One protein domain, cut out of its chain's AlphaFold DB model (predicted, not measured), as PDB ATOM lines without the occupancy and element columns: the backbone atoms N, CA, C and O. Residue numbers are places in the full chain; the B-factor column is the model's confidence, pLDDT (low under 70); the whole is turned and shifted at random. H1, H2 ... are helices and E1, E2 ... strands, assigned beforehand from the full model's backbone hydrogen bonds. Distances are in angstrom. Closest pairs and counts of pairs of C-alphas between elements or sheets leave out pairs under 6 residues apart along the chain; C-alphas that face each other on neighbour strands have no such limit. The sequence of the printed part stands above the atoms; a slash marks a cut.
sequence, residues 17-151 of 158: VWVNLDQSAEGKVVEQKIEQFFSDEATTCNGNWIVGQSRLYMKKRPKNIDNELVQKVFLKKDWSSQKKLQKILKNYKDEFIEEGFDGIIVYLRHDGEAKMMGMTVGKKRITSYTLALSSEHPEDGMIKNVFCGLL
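This is residues 17 to 151 of the 158 residues of an uncharacterized protein of Variovorax sp. PMC12 (UniProt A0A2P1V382). A twisted sheet of four strands, E1, E3, E4 and E5, makes the core, with two helices packed on each of its faces: H1 and H4 on one, H2 and H3 on the other. The helices of each pair touch at a wide angle, H1 and H4 at 73 degrees and H2 and H3 at 69 degrees, and the short strand E2 runs close to E1 at one edge of the sheet. The printed part has 135 residues, with elements in the order E1, H1, E2, H2, H3, E3, E4, E5, H4. The sheet's order is E1, E3, E4, E5, mixed, and the class is mixed, helices and strands. It is compact, with a radius of gyration of the C-alphas of 14.5 A and spans of 41 by 36 by 23 A.

E1 is residues 17 to 20, 10.1 A long, with C-alpha 17 at (134.147, 169.125, 96.031). H1 is residues 25 to 39, 21.0 A; E2 is residues 55 to 57, 6.1 A. H2 is residues 67 to 74, 10.4 A, and H3 residues 79 to 91, 18.3 A. E3, residues 103 to 110, is 21.5 A, E4, residues 113 to 120, is 22.7 A, and E5, residues 126 to 131, is 15.9 A. H4, residues 140 to 150, is 16.5 A and ends with C-alpha 150 at (143.445, 162.555, 97.306).

Edge strand E1 is parallel to E3, with N 19 and O 105 2.9 A apart. E3, E4 and E5 form a meander, each strand the antiparallel neighbour of the one before, in two hairpins; N 106 and O 117 are 2.8 A apart, and N 118 and O 127 2.8 A. E2 pairs with no named strand; its closest C-alpha to E1 is that of Tyr 57, 5.0 A from that of Val 17. H1 runs along the strands at a height over the sheet of 9.7 A. H4, on the same face, touches H1, about perpendicular at 73 degrees, the closest C-alphas being those of Val 30 and Ile 143, 7.2 A. On the opposite face H2 runs across the strands, at 87 degrees to E3 on the local plane. H3 touches H2, closest at the C-alphas of Val 73 and Gln 82, 5.2 A, at a steep tilt of 69 degrees, only just short of about perpendicular, opposite ways. Every O i to N i+4 pair is within hydrogen-bond range in H1, H2 and H3, and 6 of 7 in H4.

The two C-alphas farthest apart, Glu 98 and Glu 136, are 42.6 A apart. The printed part has no cut. The links H1 to E2 and H3 to E3 are long. The mean pLDDT of the printed part is 84.9; 21 residues are under 70, among them 40 to 44 and 133 to 140.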
ATOM      1  N   VAL A  17     134.029 167.677  96.221       93.56
ATOM      2  CA  VAL A  17     134.147 169.125  96.031       93.56
ATOM      3  C   VAL A  17     135.611 169.460  95.773       93.56
ATOM      4  O   VAL A  17     136.476 169.049  96.546       93.56
ATOM      5  N   TRP A  18     135.884 170.229  94.725       94.19
ATOM      6  CA  TRP A  18     137.185 170.862  94.526       94.19
ATOM      7  C   TRP A  18     137.157 172.297  95.060       94.19
ATOM      8  O   TRP A  18     136.182 173.026  94.853       94.19
ATOM      9  N   VAL A  19     138.204 172.699  95.782       95.44
ATOM     10  CA  VAL A  19     138.370 174.073  96.265       95.44
ATOM     11  C   VAL A  19     139.796 174.537  96.043       95.44
ATOM     12  O   VAL A  19     140.725 174.010  96.642       95.44
ATOM     13  N   ASN A  20     139.947 175.611  95.285       94.50
ATOM     14  CA  ASN A  20     141.203 176.319  95.148       94.50
ATOM     15  C   ASN A  20     141.146 177.651  95.904       94.50
ATOM     16  O   ASN A  20     140.350 178.537  95.585       94.50
ATOM     17  N   LEU A  21     141.953 177.770  96.957       94.50
ATOM     18  CA  LEU A  21     142.066 178.990  97.759       94.50
ATOM     19  C   LEU A  21     143.212 179.899  97.304       94.50
ATOM     20  O   LEU A  21     143.311 181.025  97.791       94.50
ATOM     21  N   ASP A  22     144.069 179.434  96.398       92.75
ATOM     22  CA  ASP A  22     145.202 180.192  95.883       92.75
ATOM     23  C   ASP A  22     144.781 180.970  94.629       92.75
ATOM     24  O   ASP A  22     144.568 180.413  93.557       92.75
ATOM     25  N   GLN A  23     144.637 182.285  94.773       90.50
ATOM     26  CA  GLN A  23     144.205 183.174  93.687       90.50
ATOM     27  C   GLN A  23     145.378 183.706  92.838       90.50
ATOM     28  O   GLN A  23     145.167 184.550  91.961       90.50
ATOM     29  N   SER A  24     146.608 183.245  93.103       90.38
ATOM     30  CA  SER A  24     147.809 183.595  92.331       90.38
ATOM     31  C   SER A  24     147.772 183.052  90.895       90.38
ATOM     32  O   SER A  24     146.870 182.303  90.509       90.38
ATOM     33  N   ALA A  25     148.760 183.435  90.081       88.06
ATOM     34  CA  ALA A  25     148.905 182.907  88.725       88.06
ATOM     35  C   ALA A  25     149.131 181.386  88.744       88.06
ATOM     36  O   ALA A  25     148.498 180.656  87.985       88.06
ATOM     37  N   GLU A  26     149.951 180.902  89.671       86.62
ATOM     38  CA  GLU A  26     150.224 179.484  89.888       86.62
ATOM     39  C   GLU A  26     148.958 178.740  90.317       86.62
ATOM     40  O   GLU A  26     148.678 177.650  89.819       86.62
ATOM     41  N   GLY A  27     148.150 179.340  91.194       89.75
ATOM     42  CA  GLY A  27     146.874 178.752  91.585       89.75
ATOM     43  C   GLY A  27     145.893 178.624  90.426       89.75
ATOM     44  O   GLY A  27     145.219 177.599  90.316       89.75
ATOM     45  N   LYS A  28     145.875 179.585  89.497       90.81
ATOM     46  CA  LYS A  28     145.093 179.473  88.255       90.81
ATOM     47  C   LYS A  28     145.605 178.360  87.342       90.81
ATOM     48  O   LYS A  28     144.787 177.668  86.745       90.81
ATOM     49  N   VAL A  29     146.921 178.149  87.263       89.81
ATOM     50  CA  VAL A  29     147.498 177.017  86.513       89.81
ATOM     51  C   VAL A  29     147.031 175.687  87.105       89.81
ATOM     52  O   VAL A  29     146.625 174.799  86.358       89.81
ATOM     53  N   VAL A  30     147.020 175.552  88.437       89.94
ATOM     54  CA  VAL A  30     146.497 174.343  89.096       89.94
ATOM     55  C   VAL A  30     145.014 174.145  88.776       89.94
ATOM     56  O   VAL A  30     144.637 173.037  88.404       89.94
ATOM     57  N   GLU A  31     144.192 175.198  88.857       90.75
ATOM     58  CA  GLU A  31     142.767 175.131  88.490       90.75
ATOM     59  C   GLU A  31     142.585 174.599  87.066       90.75
ATOM     60  O   GLU A  31     141.899 173.600  86.861       90.75
ATOM     61  N   GLN A  32     143.280 175.208  86.102       89.44
ATOM     62  CA  GLN A  32     143.208 174.842  84.689       89.44
ATOM     63  C   GLN A  32     143.636 173.397  84.447       89.44
ATOM     64  O   GLN A  32     142.996 172.692  83.672       89.44
ATOM     65  N   LYS A  33     144.693 172.924  85.118       87.56
ATOM     66  CA  LYS A  33     145.159 171.537  84.986       87.56
ATOM     67  C   LYS A  33     144.133 170.539  85.527       87.56
ATOM     68  O   LYS A  33     143.955 169.485  84.922       87.56
ATOM     69  N   ILE A  34     143.436 170.859  86.623       87.75
ATOM     70  CA  ILE A  34     142.337 170.016  87.119       87.75
ATOM     71  C   ILE A  34     141.135 170.076  86.163       87.75
ATOM     72  O   ILE A  34     140.586 169.031  85.833       87.75
ATOM     73  N   GLU A  35     140.753 171.248  85.651       86.62
ATOM     74  CA  GLU A  35     139.648 171.364  84.681       86.62
ATOM     75  C   GLU A  35     139.923 170.575  83.390       86.62
ATOM     76  O   GLU A  35     139.056 169.835  82.913       86.62
ATOM     77  N   GLN A  36     141.144 170.679  82.855       83.00
ATOM     78  CA  GLN A  36     141.610 169.909  81.695       83.00
ATOM     79  C   GLN A  36     141.547 168.410  81.974       83.00
ATOM     80  O   GLN A  36     140.976 167.655  81.191       83.00
ATOM     81  N   PHE A  37     142.035 167.989  83.143       78.00
ATOM     82  CA  PHE A  37     142.044 166.588  83.542       78.00
ATOM     83  C   PHE A  37     140.653 165.931  83.522       78.00
ATOM     84  O   PHE A  37     140.536 164.751  83.195       78.00
ATOM     85  N   PHE A  38     139.604 166.688  83.850       74.38
ATOM     86  CA  PHE A  38     138.218 166.209  83.820       74.38
ATOM     87  C   PHE A  38     137.511 166.397  82.475       74.38
ATOM     88  O   PHE A  38     136.425 165.844  82.290       74.38
ATOM     89  N   SER A  39     138.103 167.162  81.560       70.94
ATOM     90  CA  SER A  39     137.600 167.349  80.196       70.94
ATOM     91  C   SER A  39     138.149 166.293  79.227       70.94
ATOM     92  O   SER A  39     137.517 166.019  78.210       70.94
ATOM     93  N   ASP A  40     139.282 165.666  79.553       62.12
ATOM     94  CA  ASP A  40     139.880 164.593  78.756       62.12
ATOM     95  C   ASP A  40     139.128 163.258  78.964       62.12
ATOM     96  O   ASP A  40     139.136 162.672  80.050       62.12
ATOM     97  N   GLU A  41     138.489 162.745  77.905       49.88
ATOM     98  CA  GLU A  41     137.479 161.665  77.938       49.88
ATOM     99  C   GLU A  41     137.950 160.268  78.403       49.88
ATOM    100  O   GLU A  41     137.145 159.342  78.473       49.88
ATOM    101  N   ALA A  42     139.216 160.060  78.760       51.81
ATOM    102  CA  ALA A  42     139.729 158.710  79.002       51.81
ATOM    103  C   ALA A  42     140.735 158.606  80.148       51.81
ATOM    104  O   ALA A  42     141.709 157.857  80.035       51.81
ATOM    105  N   THR A  43     140.514 159.303  81.270       59.75
ATOM    106  CA  THR A  43     141.373 159.087  82.439       59.75
ATOM    107  C   THR A  43     140.693 158.370  83.592       59.75
ATOM    108  O   THR A  43     139.659 158.786  84.100       59.75
ATOM    109  N   THR A  44     141.331 157.299  84.063       65.38
ATOM    110  CA  THR A  44     141.061 156.742  85.386       65.38
ATOM    111  C   THR A  44     142.106 157.262  86.366       65.38
ATOM    112  O   THR A  44     143.298 157.291  86.064       65.38
ATOM    113  N   CYS A  45     141.680 157.667  87.560       73.94
ATOM    114  CA  CYS A  45     142.614 157.839  88.669       73.94
ATOM    115  C   CYS A  45     142.754 156.499  89.390       73.94
ATOM    116  O   CYS A  45     141.815 156.049  90.056       73.94
ATOM    117  N   ASN A  46     143.919 155.858  89.246       61.28
ATOM    118  CA  ASN A  46     144.271 154.600  89.916       61.28
ATOM    119  C   ASN A  46     143.193 153.500  89.782       61.28
ATOM    120  O   ASN A  46     142.965 152.751  90.728       61.28
ATOM    121  N   GLY A  47     142.462 153.459  88.659       58.31
ATOM    122  CA  GLY A  47     141.367 152.505  88.410       58.31
ATOM    123  C   GLY A  47     140.101 152.660  89.273       58.31
ATOM    124  O   GLY A  47     139.132 151.951  89.030       58.31
ATOM    125  N   ASN A  48     140.071 153.574  90.253       59.72
ATOM    126  CA  ASN A  48     138.983 153.693  91.241       59.72
ATOM    127  C   ASN A  48     138.038 154.874  90.989       59.72
ATOM    128  O   ASN A  48     136.898 154.876  91.448       59.72
ATOM    129  N   TRP A  49     138.516 155.891  90.276       71.94
ATOM    130  CA  TRP A  49     137.701 157.001  89.797       71.94
ATOM    131  C   TRP A  49     137.593 156.890  88.287       71.94
ATOM    132  O   TRP A  49     138.576 157.102  87.575       71.94
ATOM    133  N   ILE A  50     136.403 156.523  87.823       68.75
ATOM    134  CA  ILE A  50     136.068 156.415  86.405       68.75
ATOM    135  C   ILE A  50     135.334 157.699  86.017       68.75
ATOM    136  O   ILE A  50     134.257 157.982  86.555       68.75
ATOM    137  N   VAL A  51     135.933 158.491  85.126       60.16
ATOM    138  CA  VAL A  51     135.308 159.688  84.540       60.16
ATOM    139  C   VAL A  51     134.003 159.270  83.848       60.16
ATOM    140  O   VAL A  51     133.964 158.271  83.138       60.16
ATOM    141  N   GLY A  52     132.897 159.958  84.151       57.16
ATOM    142  CA  GLY A  52     131.540 159.599  83.703       57.16
ATOM    143  C   GLY A  52     130.729 158.765  84.705       57.16
ATOM    144  O   GLY A  52     129.504 158.872  84.737       57.16
ATOM    145  N   GLN A  53     131.389 158.005  85.586       66.12
ATOM    146  CA  GLN A  53     130.732 157.397  86.749       66.12
ATOM    147  C   GLN A  53     130.935 158.235  88.009       66.12
ATOM    148  O   GLN A  53     130.021 158.338  88.810       66.12
ATOM    149  N   SER A  54     132.090 158.876  88.178       72.19
ATOM    150  CA  SER A  54     132.420 159.726  89.333       72.19
ATOM    151  C   SER A  54     132.152 161.200  89.016       72.19
ATOM    152  O   SER A  54     132.233 161.597  87.851       72.19
ATOM    153  N   ARG A  55     131.853 162.030  90.026       75.50
ATOM    154  CA  ARG A  55     131.596 163.469  89.810       75.50
ATOM    155  C   ARG A  55     132.533 164.330  90.642       75.50
ATOM    156  O   ARG A  55     132.432 164.369  91.868       75.50
ATOM    157  N   LEU A  56     133.404 165.077  89.967       82.38
ATOM    158  CA  LEU A  56     134.083 166.207  90.583       82.38
ATOM    159  C   LEU A  56     133.234 167.461  90.389       82.38
ATOM    160  O   LEU A  56     132.893 167.841  89.269       82.38
ATOM    161  N   TYR A  57     132.901 168.116  91.491       80.81
ATOM    162  CA  TYR A  57     132.109 169.331  91.469       80.81
ATOM    163  C   TYR A  57     133.026 170.556  91.490       80.81
ATOM    164  O   TYR A  57     133.440 171.018  92.554       80.81
ATOM    165  N   MET A  58     133.343 171.056  90.290       75.19
ATOM    166  CA  MET A  58     134.159 172.263  90.077       75.19
ATOM    167  C   MET A  58     133.317 173.502  89.748       75.19
ATOM    168  O   MET A  58     133.676 174.609  90.129       75.19
ATOM    169  N   LYS A  59     132.155 173.326  89.094       64.50
ATOM    170  CA  LYS A  59     131.353 174.435  88.537       64.50
ATOM    171  C   LYS A  59     130.986 175.509  89.558       64.50
ATOM    172  O   LYS A  59     130.955 176.692  89.226       64.50
ATOM    173  N   LYS A  60     130.636 175.114  90.786       72.75
ATOM    174  CA  LYS A  60     130.287 176.069  91.841       72.75
ATOM    175  C   LYS A  60     130.401 175.448  93.220       72.75
ATOM    176  O   LYS A  60     129.578 174.629  93.597       72.75
ATOM    177  N   ARG A  61     131.352 175.894  94.032       84.81
ATOM    178  CA  ARG A  61     131.426 175.475  95.436       84.81
ATOM    179  C   ARG A  61     130.087 175.722  96.164       84.81
ATOM    180  O   ARG A  61     129.547 176.830  96.052       84.81
ATOM    181  N   PRO A  62     129.555 174.746  96.930       87.69
ATOM    182  CA  PRO A  62     128.378 174.965  97.768       87.69
ATOM    183  C   PRO A  62     128.550 176.204  98.658       87.69
ATOM    184  O   PRO A  62     129.586 176.366  99.298       87.69
ATOM    185  N   LYS A  63     127.540 177.089  98.712       88.12
ATOM    186  CA  LYS A  63     127.640 178.398  99.400       88.12
ATOM    187  C   LYS A  63     128.028 178.293 100.879       88.12
ATOM    188  O   LYS A  63     128.621 179.214 101.422       88.12
ATOM    189  N   ASN A  64     127.670 177.189 101.526       91.06
ATOM    190  CA  ASN A  64     127.951 176.902 102.932       91.06
ATOM    191  C   ASN A  64     129.359 176.327 103.185       91.06
ATOM    192  O   ASN A  64     129.722 176.129 104.344       91.06
ATOM    193  N   ILE A  65     130.142 176.064 102.136       94.56
ATOM    194  CA  ILE A  65     131.568 175.738 102.209       94.56
ATOM    195  C   ILE A  65     132.334 177.009 101.831       94.56
ATOM    196  O   ILE A  65     132.741 177.169 100.690       94.56
ATOM    197  N   ASP A  66     132.475 177.959 102.749       94.81
ATOM    198  CA  ASP A  66     133.212 179.206 102.504       94.81
ATOM    199  C   ASP A  66     134.733 179.059 102.740       94.81
ATOM    200  O   ASP A  66     135.216 178.035 103.231       94.81
ATOM    201  N   ASN A  67     135.512 180.085 102.363       95.06
ATOM    202  CA  ASN A  67     136.973 180.075 102.528       95.06
ATOM    203  C   ASN A  67     137.382 179.933 103.999       95.06
ATOM    204  O   ASN A  67     138.351 179.239 104.298       95.06
ATOM    205  N   GLU A  68     136.654 180.581 104.910       96.06
ATOM    206  CA  GLU A  68     136.980 180.597 106.334       96.06
ATOM    207  C   GLU A  68     136.834 179.199 106.945       96.06
ATOM    208  O   GLU A  68     137.728 178.723 107.651       96.06
ATOM    209  N   LEU A  69     135.734 178.513 106.628       97.56
ATOM    210  CA  LEU A  69     135.476 177.142 107.038       97.56
ATOM    211  C   LEU A  69     136.571 176.213 106.515       97.56
ATOM    212  O   LEU A  69     137.125 175.430 107.286       97.56
ATOM    213  N   VAL A  70     136.912 176.318 105.229       97.00
ATOM    214  CA  VAL A  70     137.959 175.483 104.623       97.00
ATOM    215  C   VAL A  70     139.312 175.743 105.296       97.00
ATOM    216  O   VAL A  70     139.970 174.795 105.720       97.00
ATOM    217  N   GLN A  71     139.711 176.998 105.503       95.94
ATOM    218  CA  GLN A  71     140.970 177.319 106.187       95.94
ATOM    219  C   GLN A  71     141.001 176.813 107.637       95.94
ATOM    220  O   GLN A  71     142.007 176.248 108.071       95.94
ATOM    221  N   LYS A  72     139.906 176.960 108.395       97.31
ATOM    222  CA  LYS A  72     139.808 176.429 109.766       97.31
ATOM    223  C   LYS A  72     140.013 174.915 109.806       97.31
ATOM    224  O   LYS A  72     140.726 174.424 110.679       97.31
ATOM    225  N   VAL A  73     139.445 174.183 108.848       97.31
ATOM    226  CA  VAL A  73     139.597 172.723 108.769       97.31
ATOM    227  C   VAL A  73     141.004 172.317 108.339       97.31
ATOM    228  O   VAL A  73     141.632 171.497 109.004       97.31
ATOM    229  N   PHE A  74     141.499 172.874 107.235       96.25
ATOM    230  CA  PHE A  74     142.691 172.355 106.563       96.25
ATOM    231  C   PHE A  74     144.002 172.958 107.080       96.25
ATOM    232  O   PHE A  74     145.007 172.255 107.116       96.25
ATOM    233  N   LEU A  75     143.994 174.210 107.551       93.94
ATOM    234  CA  LEU A  75     145.184 174.863 108.113       93.94
ATOM    235  C   LEU A  75     145.207 174.782 109.637       93.94
ATOM    236  O   LEU A  75     146.183 174.325 110.227       93.94
ATOM    237  N   LYS A  76     144.107 175.185 110.282       94.31
ATOM    238  CA  LYS A  76     144.041 175.277 111.751       94.31
ATOM    239  C   LYS A  76     143.693 173.951 112.432       94.31
ATOM    240  O   LYS A  76     143.765 173.871 113.653       94.31
ATOM    241  N   LYS A  77     143.318 172.924 111.657       92.50
ATOM    242  CA  LYS A  77     142.880 171.604 112.151       92.50
ATOM    243  C   LYS A  77     141.754 171.707 113.190       92.50
ATOM    244  O   LYS A  77     141.681 170.906 114.121       92.50
ATOM    245  N   ASP A  78     140.870 172.695 113.031       97.00
ATOM    246  CA  ASP A  78     139.771 172.938 113.964       97.00
ATOM    247  C   ASP A  78     138.703 171.843 113.854       97.00
ATOM    248  O   ASP A  78     138.025 171.684 112.832       97.00
ATOM    249  N   TRP A  79     138.525 171.091 114.935       95.25
ATOM    250  CA  TRP A  79     137.657 169.916 114.950       95.25
ATOM    251  C   TRP A  79     136.167 170.256 114.845       95.25
ATOM    252  O   TRP A  79     135.400 169.512 114.225       95.25
ATOM    253  N   SER A  80     135.743 171.385 115.422       96.88
ATOM    254  CA  SER A  80     134.350 171.845 115.336       96.88
ATOM    255  C   SER A  80     133.982 172.186 113.889       96.88
ATOM    256  O   SER A  80     132.985 171.692 113.348       96.88
ATOM    257  N   SER A  81     134.854 172.936 113.215       98.00
ATOM    258  CA  SER A  81     134.754 173.242 111.788       98.00
ATOM    259  C   SER A  81     134.804 171.978 110.938       98.00
ATOM    260  O   SER A  81     134.022 171.848 109.998       98.00
ATOM    261  N   GLN A  82     135.648 171.001 111.289       97.56
ATOM    262  CA  GLN A  82     135.729 169.743 110.548       97.56
ATOM    263  C   GLN A  82     134.412 168.966 110.628       97.56
ATOM    264  O   GLN A  82     133.903 168.500 109.608       97.56
ATOM    265  N   LYS A  83     133.806 168.874 111.818       96.62
ATOM    266  CA  LYS A  83     132.473 168.279 111.993       96.62
ATOM    267  C   LYS A  83     131.400 169.020 111.202       96.62
ATOM    268  O   LYS A  83     130.567 168.376 110.562       96.62
ATOM    269  N   LYS A  84     131.422 170.358 111.231       97.31
ATOM    270  CA  LYS A  84     130.503 171.198 110.452       97.31
ATOM    271  C   LYS A  84     130.642 170.902 108.958       97.31
ATOM    272  O   LYS A  84     129.635 170.645 108.301       97.31
ATOM    273  N   LEU A  85     131.871 170.859 108.445       97.44
ATOM    274  CA  LEU A  85     132.153 170.554 107.046       97.44
ATOM    275  C   LEU A  85     131.706 169.137 106.664       97.44
ATOM    276  O   LEU A  85     131.035 168.975 105.650       97.44
ATOM    277  N   GLN A  86     131.977 168.120 107.490       96.06
ATOM    278  CA  GLN A  86     131.480 166.759 107.240       96.06
ATOM    279  C   GLN A  86     129.951 166.703 107.175       96.06
ATOM    280  O   GLN A  86     129.398 166.030 106.307       96.06
ATOM    281  N   LYS A  87     129.257 167.429 108.061       95.94
ATOM    282  CA  LYS A  87     127.793 167.515 108.040       95.94
ATOM    283  C   LYS A  87     127.291 168.196 106.765       95.94
ATOM    284  O   LYS A  87     126.294 167.746 106.210       95.94
ATOM    285  N   ILE A  88     127.960 169.253 106.306       95.81
ATOM    286  CA  ILE A  88     127.617 169.937 105.051       95.81
ATOM    287  C   ILE A  88     127.781 168.987 103.863       95.81
ATOM    288  O   ILE A  88     126.836 168.817 103.102       95.81
ATOM    289  N   LEU A  89     128.937 168.328 103.748       94.69
ATOM    290  CA  LEU A  89     129.230 167.404 102.652       94.69
ATOM    291  C   LEU A  89     128.232 166.237 102.615       94.69
ATOM    292  O   LEU A  89     127.635 165.986 101.574       94.69
ATOM    293  N   LYS A  90     127.972 165.596 103.764       93.25
ATOM    294  CA  LYS A  90     127.044 164.457 103.878       93.25
ATOM    295  C   LYS A  90     125.594 164.808 103.514       93.25
ATOM    296  O   LYS A  90     124.868 163.964 103.003       93.25
ATOM    297  N   ASN A  91     125.151 166.026 103.825       92.81
ATOM    298  CA  ASN A  91     123.750 166.423 103.654       92.81
ATOM    299  C   ASN A  91     123.499 167.270 102.403       92.81
ATOM    300  O   ASN A  91     122.358 167.662 102.179       92.81
ATOM    301  N   TYR A  92     124.529 167.581 101.612       91.88
ATOM    302  CA  TYR A  92     124.346 168.318 100.369       91.88
ATOM    303  C   TYR A  92     123.474 167.518  99.395       91.88
ATOM    304  O   TYR A  92     123.642 166.304  99.275       91.88
ATOM    305  N   LYS A  93     122.549 168.203  98.718       89.19
ATOM    306  CA  LYS A  93     121.682 167.637  97.686       89.19
ATOM    307  C   LYS A  93     121.553 168.619  96.528       89.19
ATOM    308  O   LYS A  93     121.430 169.819  96.777       89.19
ATOM    309  N   ASP A  94     121.531 168.110  95.305       85.88
ATOM    310  CA  ASP A  94     121.102 168.843  94.111       85.88
ATOM    311  C   ASP A  94     120.524 167.875  93.065       85.88
ATOM    312  O   ASP A  94     120.296 166.706  93.364       85.88
ATOM    313  N   GLU A  95     120.270 168.364  91.849       82.12
ATOM    314  CA  GLU A  95     119.715 167.576  90.738       82.12
ATOM    315  C   GLU A  95     120.586 166.374  90.316       82.12
ATOM    316  O   GLU A  95     120.118 165.490  89.603       82.12
ATOM    317  N   PHE A  96     121.849 166.323  90.751       78.38
ATOM    318  CA  PHE A  96     122.818 165.287  90.398       78.38
ATOM    319  C   PHE A  96     123.328 164.478  91.594       78.38
ATOM    320  O   PHE A  96     123.901 163.399  91.409       78.38
ATOM    321  N   ILE A  97     123.188 165.011  92.807       83.06
ATOM    322  CA  ILE A  97     123.732 164.446  94.038       83.06
ATOM    323  C   ILE A  97     122.590 164.233  95.025       83.06
ATOM    324  O   ILE A  97     122.154 165.152  95.710       83.06
ATOM    325  N   GLU A  98     122.153 162.985  95.162       84.06
ATOM    326  CA  GLU A  98     121.061 162.619  96.072       84.06
ATOM    327  C   GLU A  98     121.533 162.155  97.446       84.06
ATOM    328  O   GLU A  98     120.746 162.078  98.381       84.06
ATOM    329  N   GLU A  99     122.819 161.858  97.615       85.94
ATOM    330  CA  GLU A  99     123.351 161.187  98.807       85.94
ATOM    331  C   GLU A  99     124.493 161.961  99.488       85.94
ATOM    332  O   GLU A  99     125.076 161.491 100.464       85.94
ATOM    333  N   GLY A 100     124.757 163.188  99.035       90.19
ATOM    334  CA  GLY A 100     125.857 164.015  99.528       90.19
ATOM    335  C   GLY A 100     127.196 163.702  98.871       90.19
ATOM    336  O   GLY A 100     127.326 162.792  98.057       90.19
ATOM    337  N   PHE A 101     128.200 164.497  99.226       92.00
ATOM    338  CA  PHE A 101     129.573 164.312  98.776       92.00
ATOM    339  C   PHE A 101     130.290 163.233  99.594       92.00
ATOM    340  O   PHE A 101     130.081 163.106 100.799       92.00
ATOM    341  N   ASP A 102     131.210 162.523  98.949       91.94
ATOM    342  CA  ASP A 102     132.134 161.565  99.558       91.94
ATOM    343  C   ASP A 102     133.390 162.245 100.124       91.94
ATOM    344  O   ASP A 102     134.076 161.702 100.996       91.94
ATOM    345  N   GLY A 103     133.693 163.465  99.678       94.25
ATOM    346  CA  GLY A 103     134.812 164.227 100.212       94.25
ATOM    347  C   GLY A 103     135.004 165.602  99.595       94.25
ATOM    348  O   GLY A 103     134.176 166.119  98.845       94.25
ATOM    349  N   ILE A 104     136.130 166.201  99.955       96.12
ATOM    350  CA  ILE A 104     136.583 167.501  99.475       96.12
ATOM    351  C   ILE A 104     138.096 167.449  99.271       96.12
ATOM    352  O   ILE A 104     138.816 166.854 100.080       96.12
ATOM    353  N   ILE A 105     138.556 168.084  98.202       95.94
ATOM    354  CA  ILE A 105     139.963 168.281  97.875       95.94
ATOM    355  C   ILE A 105     140.203 169.784  97.825       95.94
ATOM    356  O   ILE A 105     139.411 170.533  97.252       95.94
ATOM    357  N   VAL A 106     141.272 170.222  98.475       96.56
ATOM    358  CA  VAL A 106     141.611 171.628  98.649       96.56
ATOM    359  C   VAL A 106     143.028 171.857  98.164       96.56
ATOM    360  O   VAL A 106     143.949 171.191  98.629       96.56
ATOM    361  N   TYR A 107     143.204 172.829  97.282       95.81
ATOM    362  CA  TYR A 107     144.499 173.403  96.967       95.81
ATOM    363  C   TYR A 107     144.617 174.793  97.597       95.81
ATOM    364  O   TYR A 107     143.675 175.591  97.574       95.81
ATOM    365  N   LEU A 108     145.757 175.062  98.224       94.06
ATOM    366  CA  LEU A 108     146.061 176.340  98.856       94.06
ATOM    367  C   LEU A 108     147.571 176.564  98.906       94.06
ATOM    368  O   LEU A 108     148.355 175.618  98.829       94.06
ATOM    369  N   ARG A 109     147.967 177.814  99.137       90.62
ATOM    370  CA  ARG A 109     149.333 178.171  99.511       90.62
ATOM    371  C   ARG A 109     149.347 178.715 100.933       90.62
ATOM    372  O   ARG A 109     148.527 179.564 101.280       90.62
ATOM    373  N   HIS A 110     150.256 178.214 101.757       86.31
ATOM    374  CA  HIS A 110     150.430 178.662 103.135       86.31
ATOM    375  C   HIS A 110     151.917 178.679 103.467       86.31
ATOM    376  O   HIS A 110     152.606 177.696 103.214       86.31
ATOM    377  N   ASP A 111     152.402 179.809 103.982       86.19
ATOM    378  CA  ASP A 111     153.805 180.024 104.356       86.19
ATOM    379  C   ASP A 111     154.799 179.693 103.226       86.19
ATOM    380  O   ASP A 111     155.832 179.065 103.428       86.19
ATOM    381  N   GLY A 112     154.456 180.093 101.996       83.88
ATOM    382  CA  GLY A 112     155.261 179.850 100.791       83.88
ATOM    383  C   GLY A 112     155.082 178.459 100.172       83.88
ATOM    384  O   GLY A 112     155.328 178.291  98.976       83.88
ATOM    385  N   GLU A 113     154.559 177.490 100.923       88.44
ATOM    386  CA  GLU A 113     154.350 176.119 100.457       88.44
ATOM    387  C   GLU A 113     152.998 175.952  99.755       88.44
ATOM    388  O   GLU A 113     151.936 176.252 100.309       88.44
ATOM    389  N   ALA A 114     153.031 175.410  98.538       91.56
ATOM    390  CA  ALA A 114     151.843 174.971  97.821       91.56
ATOM    391  C   ALA A 114     151.411 173.594  98.348       91.56
ATOM    392  O   ALA A 114     152.216 172.664  98.393       91.56
ATOM    393  N   LYS A 115     150.149 173.445  98.760       93.62
ATOM    394  CA  LYS A 115     149.620 172.200  99.332       93.62
ATOM    395  C   LYS A 115     148.335 171.788  98.647       93.62
ATOM    396  O   LYS A 115     147.438 172.605  98.453       93.62
ATOM    397  N   MET A 116     148.228 170.495  98.365       95.19
ATOM    398  CA  MET A 116     146.965 169.856  98.028       95.19
ATOM    399  C   MET A 116     146.587 168.891  99.146       95.19
ATOM    400  O   MET A 116     147.395 168.082  99.607       95.19
ATOM    401  N   MET A 117     145.359 169.005  99.626       97.00
ATOM    402  CA  MET A 117     144.865 168.293 100.793       97.00
ATOM    403  C   MET A 117     143.508 167.675 100.495       97.00
ATOM    404  O   MET A 117     142.746 168.197  99.690       97.00
ATOM    405  N   GLY A 118     143.180 166.579 101.168       96.31
ATOM    406  CA  GLY A 118     141.928 165.863 100.957       96.31
ATOM    407  C   GLY A 118     141.334 165.363 102.260       96.31
ATOM    408  O   GLY A 118     142.049 164.954 103.181       96.31
ATOM    409  N   MET A 119     140.008 165.389 102.330       96.19
ATOM    410  CA  MET A 119     139.239 164.818 103.427       96.19
ATOM    411  C   MET A 119     138.094 163.975 102.872       96.19
ATOM    412  O   MET A 119     137.283 164.451 102.078       96.19
ATOM    413  N   THR A 120     137.993 162.740 103.355       94.94
ATOM    414  CA  THR A 120     136.862 161.843 103.093       94.94
ATOM    415  C   THR A 120     135.795 162.011 104.175       94.94
ATOM    416  O   THR A 120     136.117 162.058 105.367       94.94
ATOM    417  N   VAL A 121     134.521 162.062 103.787       94.12
ATOM    418  CA  VAL A 121     133.392 162.106 104.727       94.12
ATOM    419  C   VAL A 121     133.396 160.869 105.632       94.12
ATOM    420  O   VAL A 121     133.742 159.766 105.220       94.12
ATOM    421  N   GLY A 122     133.084 161.062 106.917       91.31
ATOM    422  CA  GLY A 122     133.121 159.998 107.927       91.31
ATOM    423  C   GLY A 122     134.525 159.655 108.443       91.31
ATOM    424  O   GLY A 122     134.644 158.984 109.468       91.31
ATOM    425  N   LYS A 123     135.597 160.153 107.810       92.12
ATOM    426  CA  LYS A 123     136.976 159.995 108.296       92.12
ATOM    427  C   LYS A 123     137.456 161.266 108.996       92.12
ATOM    428  O   LYS A 123     137.157 162.383 108.588       92.12
ATOM    429  N   LYS A 124     138.231 161.101 110.073       88.94
ATOM    430  CA  LYS A 124     138.847 162.228 110.803       88.94
ATOM    431  C   LYS A 124     140.150 162.714 110.161       88.94
ATOM    432  O   LYS A 124     140.545 163.854 110.371       88.94
ATOM    433  N   ARG A 125     140.844 161.846 109.426       92.94
ATOM    434  CA  ARG A 125     142.164 162.144 108.866       92.94
ATOM    435  C   ARG A 125     142.038 163.067 107.654       92.94
ATOM    436  O   ARG A 125     141.237 162.795 106.763       92.94
ATOM    437  N   ILE A 126     142.871 164.103 107.627       95.38
ATOM    438  CA  ILE A 126     143.143 164.915 106.441       95.38
ATOM    439  C   ILE A 126     144.473 164.432 105.863       95.38
ATOM    440  O   ILE A 126     145.468 164.343 106.585       95.38
ATOM    441  N   THR A 127     144.476 164.091 104.581       95.19
ATOM    442  CA  THR A 127     145.698 163.773 103.834       95.19
ATOM    443  C   THR A 127     146.222 165.060 103.208       95.19
ATOM    444  O   THR A 127     145.430 165.882 102.760       95.19
ATOM    445  N   SER A 128     147.537 165.263 103.213       94.25
ATOM    446  CA  SER A 128     148.180 166.485 102.726       94.25
ATOM    447  C   SER A 128     149.431 166.126 101.942       94.25
ATOM    448  O   SER A 128     150.231 165.323 102.418       94.25
ATOM    449  N   TYR A 129     149.613 166.773 100.800       92.56
ATOM    450  CA  TYR A 129     150.806 166.697  99.967       92.56
ATOM    451  C   TYR A 129     151.302 168.113  99.688       92.56
ATOM    452  O   TYR A 129     150.508 168.999  99.367       92.56
ATOM    453  N   THR A 130     152.608 168.324  99.809       90.31
ATOM    454  CA  THR A 130     153.256 169.555  99.350       90.31
ATOM    455  C   THR A 130     153.562 169.406  97.864       90.31
ATOM    456  O   THR A 130     154.127 168.394  97.452       90.31
ATOM    457  N   LEU A 131     153.167 170.392  97.062       86.62
ATOM    458  CA  LEU A 131     153.454 170.442  95.635       86.62
ATOM    459  C   LEU A 131     154.750 171.218  95.415       86.62
ATOM    460  O   LEU A 131     154.839 172.401  95.751       86.62
ATOM    461  N   ALA A 132     155.741 170.567  94.812       78.06
ATOM    462  CA  ALA A 132     156.927 171.241  94.307       78.06
ATOM    463  C   ALA A 132     156.592 171.874  92.949       78.06
ATOM    464  O   ALA A 132     156.869 171.312  91.892       78.06
ATOM    465  N   LEU A 133     155.929 173.030  92.981       67.56
ATOM    466  CA  LEU A 133     155.650 173.816  91.783       67.56
ATOM    467  C   LEU A 133     156.940 174.553  91.386       67.56
ATOM    468  O   LEU A 133     157.189 175.655  91.870       67.56
ATOM    469  N   SER A 134     157.806 173.923  90.585       56.94
ATOM    470  CA  SER A 134     158.945 174.626  89.986       56.94
ATOM    471  C   SER A 134     158.438 175.599  88.915       56.94
ATOM    472  O   SER A 134     157.446 175.337  88.235       56.94
ATOM    473  N   SER A 135     159.105 176.745  88.786       52.03
ATOM    474  CA  SER A 135     158.709 177.846  87.900       52.03
ATOM    475  C   SER A 135     158.871 177.551  86.408       52.03
ATOM    476  O   SER A 135     158.424 178.352  85.595       52.03
ATOM    477  N   GLU A 136     159.513 176.441  86.036       48.91
ATOM    478  CA  GLU A 136     159.786 176.137  84.630       48.91
ATOM    479  C   GLU A 136     158.788 175.138  84.057       48.91
ATOM    480  O   GLU A 136     158.196 175.440  83.034       48.91
ATOM    481  N   HIS A 137     158.519 174.019  84.727       46.81
ATOM    482  CA  HIS A 137     157.437 173.096  84.386       46.81
ATOM    483  C   HIS A 137     157.138 172.291  85.658       46.81
ATOM    484  O   HIS A 137     157.942 171.412  85.986       46.81
ATOM    485  N   PRO A 138     156.044 172.542  86.409       53.50
ATOM    486  CA  PRO A 138     155.594 171.533  87.361       53.50
ATOM    487  C   PRO A 138     155.439 170.260  86.536       53.50
ATOM    488  O   PRO A 138     154.777 170.320  85.503       53.50
ATOM    489  N   GLU A 139     156.112 169.159  86.900       56.94
ATOM    490  CA  GLU A 139     155.947 167.902  86.165       56.94
ATOM    491  C   GLU A 139     154.442 167.698  86.008       56.94
ATOM    492  O   GLU A 139     153.743 167.563  87.012       56.94
ATOM    493  N   ASP A 140     153.916 167.773  84.784       58.88
ATOM    494  CA  ASP A 140     152.467 167.838  84.549       58.88
ATOM    495  C   ASP A 140     151.740 166.636  85.189       58.88
ATOM    496  O   ASP A 140     150.567 166.703  85.561       58.88
ATOM    497  N   GLY A 141     152.480 165.544  85.411       70.06
ATOM    498  CA  GLY A 141     152.051 164.388  86.182       70.06
ATOM    499  C   GLY A 141     151.859 164.632  87.684       70.06
ATOM    500  O   GLY A 141     150.977 164.011  88.263       70.06
ATOM    501  N   MET A 142     152.605 165.517  88.347       82.75
ATOM    502  CA  MET A 142     152.571 165.691  89.807       82.75
ATOM    503  C   MET A 142     151.222 166.214  90.310       82.75
ATOM    504  O   MET A 142     150.656 165.616  91.224       82.75
ATOM    505  N   ILE A 143     150.682 167.288  89.714       87.94
ATOM    506  CA  ILE A 143     149.379 167.858  90.115       87.94
ATOM    507  C   ILE A 143     148.294 166.784  89.997       87.94
ATOM    508  O   ILE A 143     147.557 166.535  90.951       87.94
ATOM    509  N   LYS A 144     148.253 166.099  88.851       85.31
ATOM    510  CA  LYS A 144     147.309 165.014  88.571       85.31
ATOM    511  C   LYS A 144     147.495 163.819  89.507       85.31
ATOM    512  O   LYS A 144     146.516 163.327  90.053       85.31
ATOM    513  N   ASN A 145     148.725 163.363  89.732       84.88
ATOM    514  CA  ASN A 145     149.019 162.212  90.589       84.88
ATOM    515  C   ASN A 145     148.623 162.483  92.042       84.88
ATOM    516  O   ASN A 145     147.984 161.642  92.678       84.88
ATOM    517  N   VAL A 146     148.955 163.671  92.556       90.50
ATOM    518  CA  VAL A 146     148.562 164.095  93.903       90.50
ATOM    519  C   VAL A 146     147.046 164.217  94.000       90.50
ATOM    520  O   VAL A 146     146.455 163.686  94.941       90.50
ATOM    521  N   PHE A 147     146.407 164.840  93.009       89.81
ATOM    522  CA  PHE A 147     144.955 164.933  92.945       89.81
ATOM    523  C   PHE A 147     144.305 163.541  92.969       89.81
ATOM    524  O   PHE A 147     143.465 163.269  93.828       89.81
ATOM    525  N   CYS A 148     144.756 162.619  92.111       86.38
ATOM    526  CA  CYS A 148     144.280 161.237  92.067       86.38
ATOM    527  C   CYS A 148     144.474 160.495  93.400       86.38
ATOM    528  O   CYS A 148     143.620 159.699  93.787       86.38
ATOM    529  N   GLY A 149     145.575 160.748  94.115       87.50
ATOM    530  CA  GLY A 149     145.839 160.169  95.438       87.50
ATOM    531  C   GLY A 149     144.953 160.725  96.561       87.50
ATOM    532  O   GLY A 149     144.817 160.093  97.608       87.50
ATOM    533  N   LEU A 150     144.338 161.891  96.350       91.50
ATOM    534  CA  LEU A 150     143.445 162.555  97.306       91.50
ATOM    535  C   LEU A 150     141.960 162.316  97.031       91.50
ATOM    536  O   LEU A 150     141.126 162.687  97.864       91.50
ATOM    537  N   LEU A 151     141.623 161.701  95.898       87.88
ATOM    538  CA  LEU A 151     140.247 161.382  95.555       87.88
ATOM    539  C   LEU A 151     139.612 160.492  96.633       87.88
ATOM    540  O   LEU A 151     140.170 159.451  96.998       87.88
TER     541      LEU A 151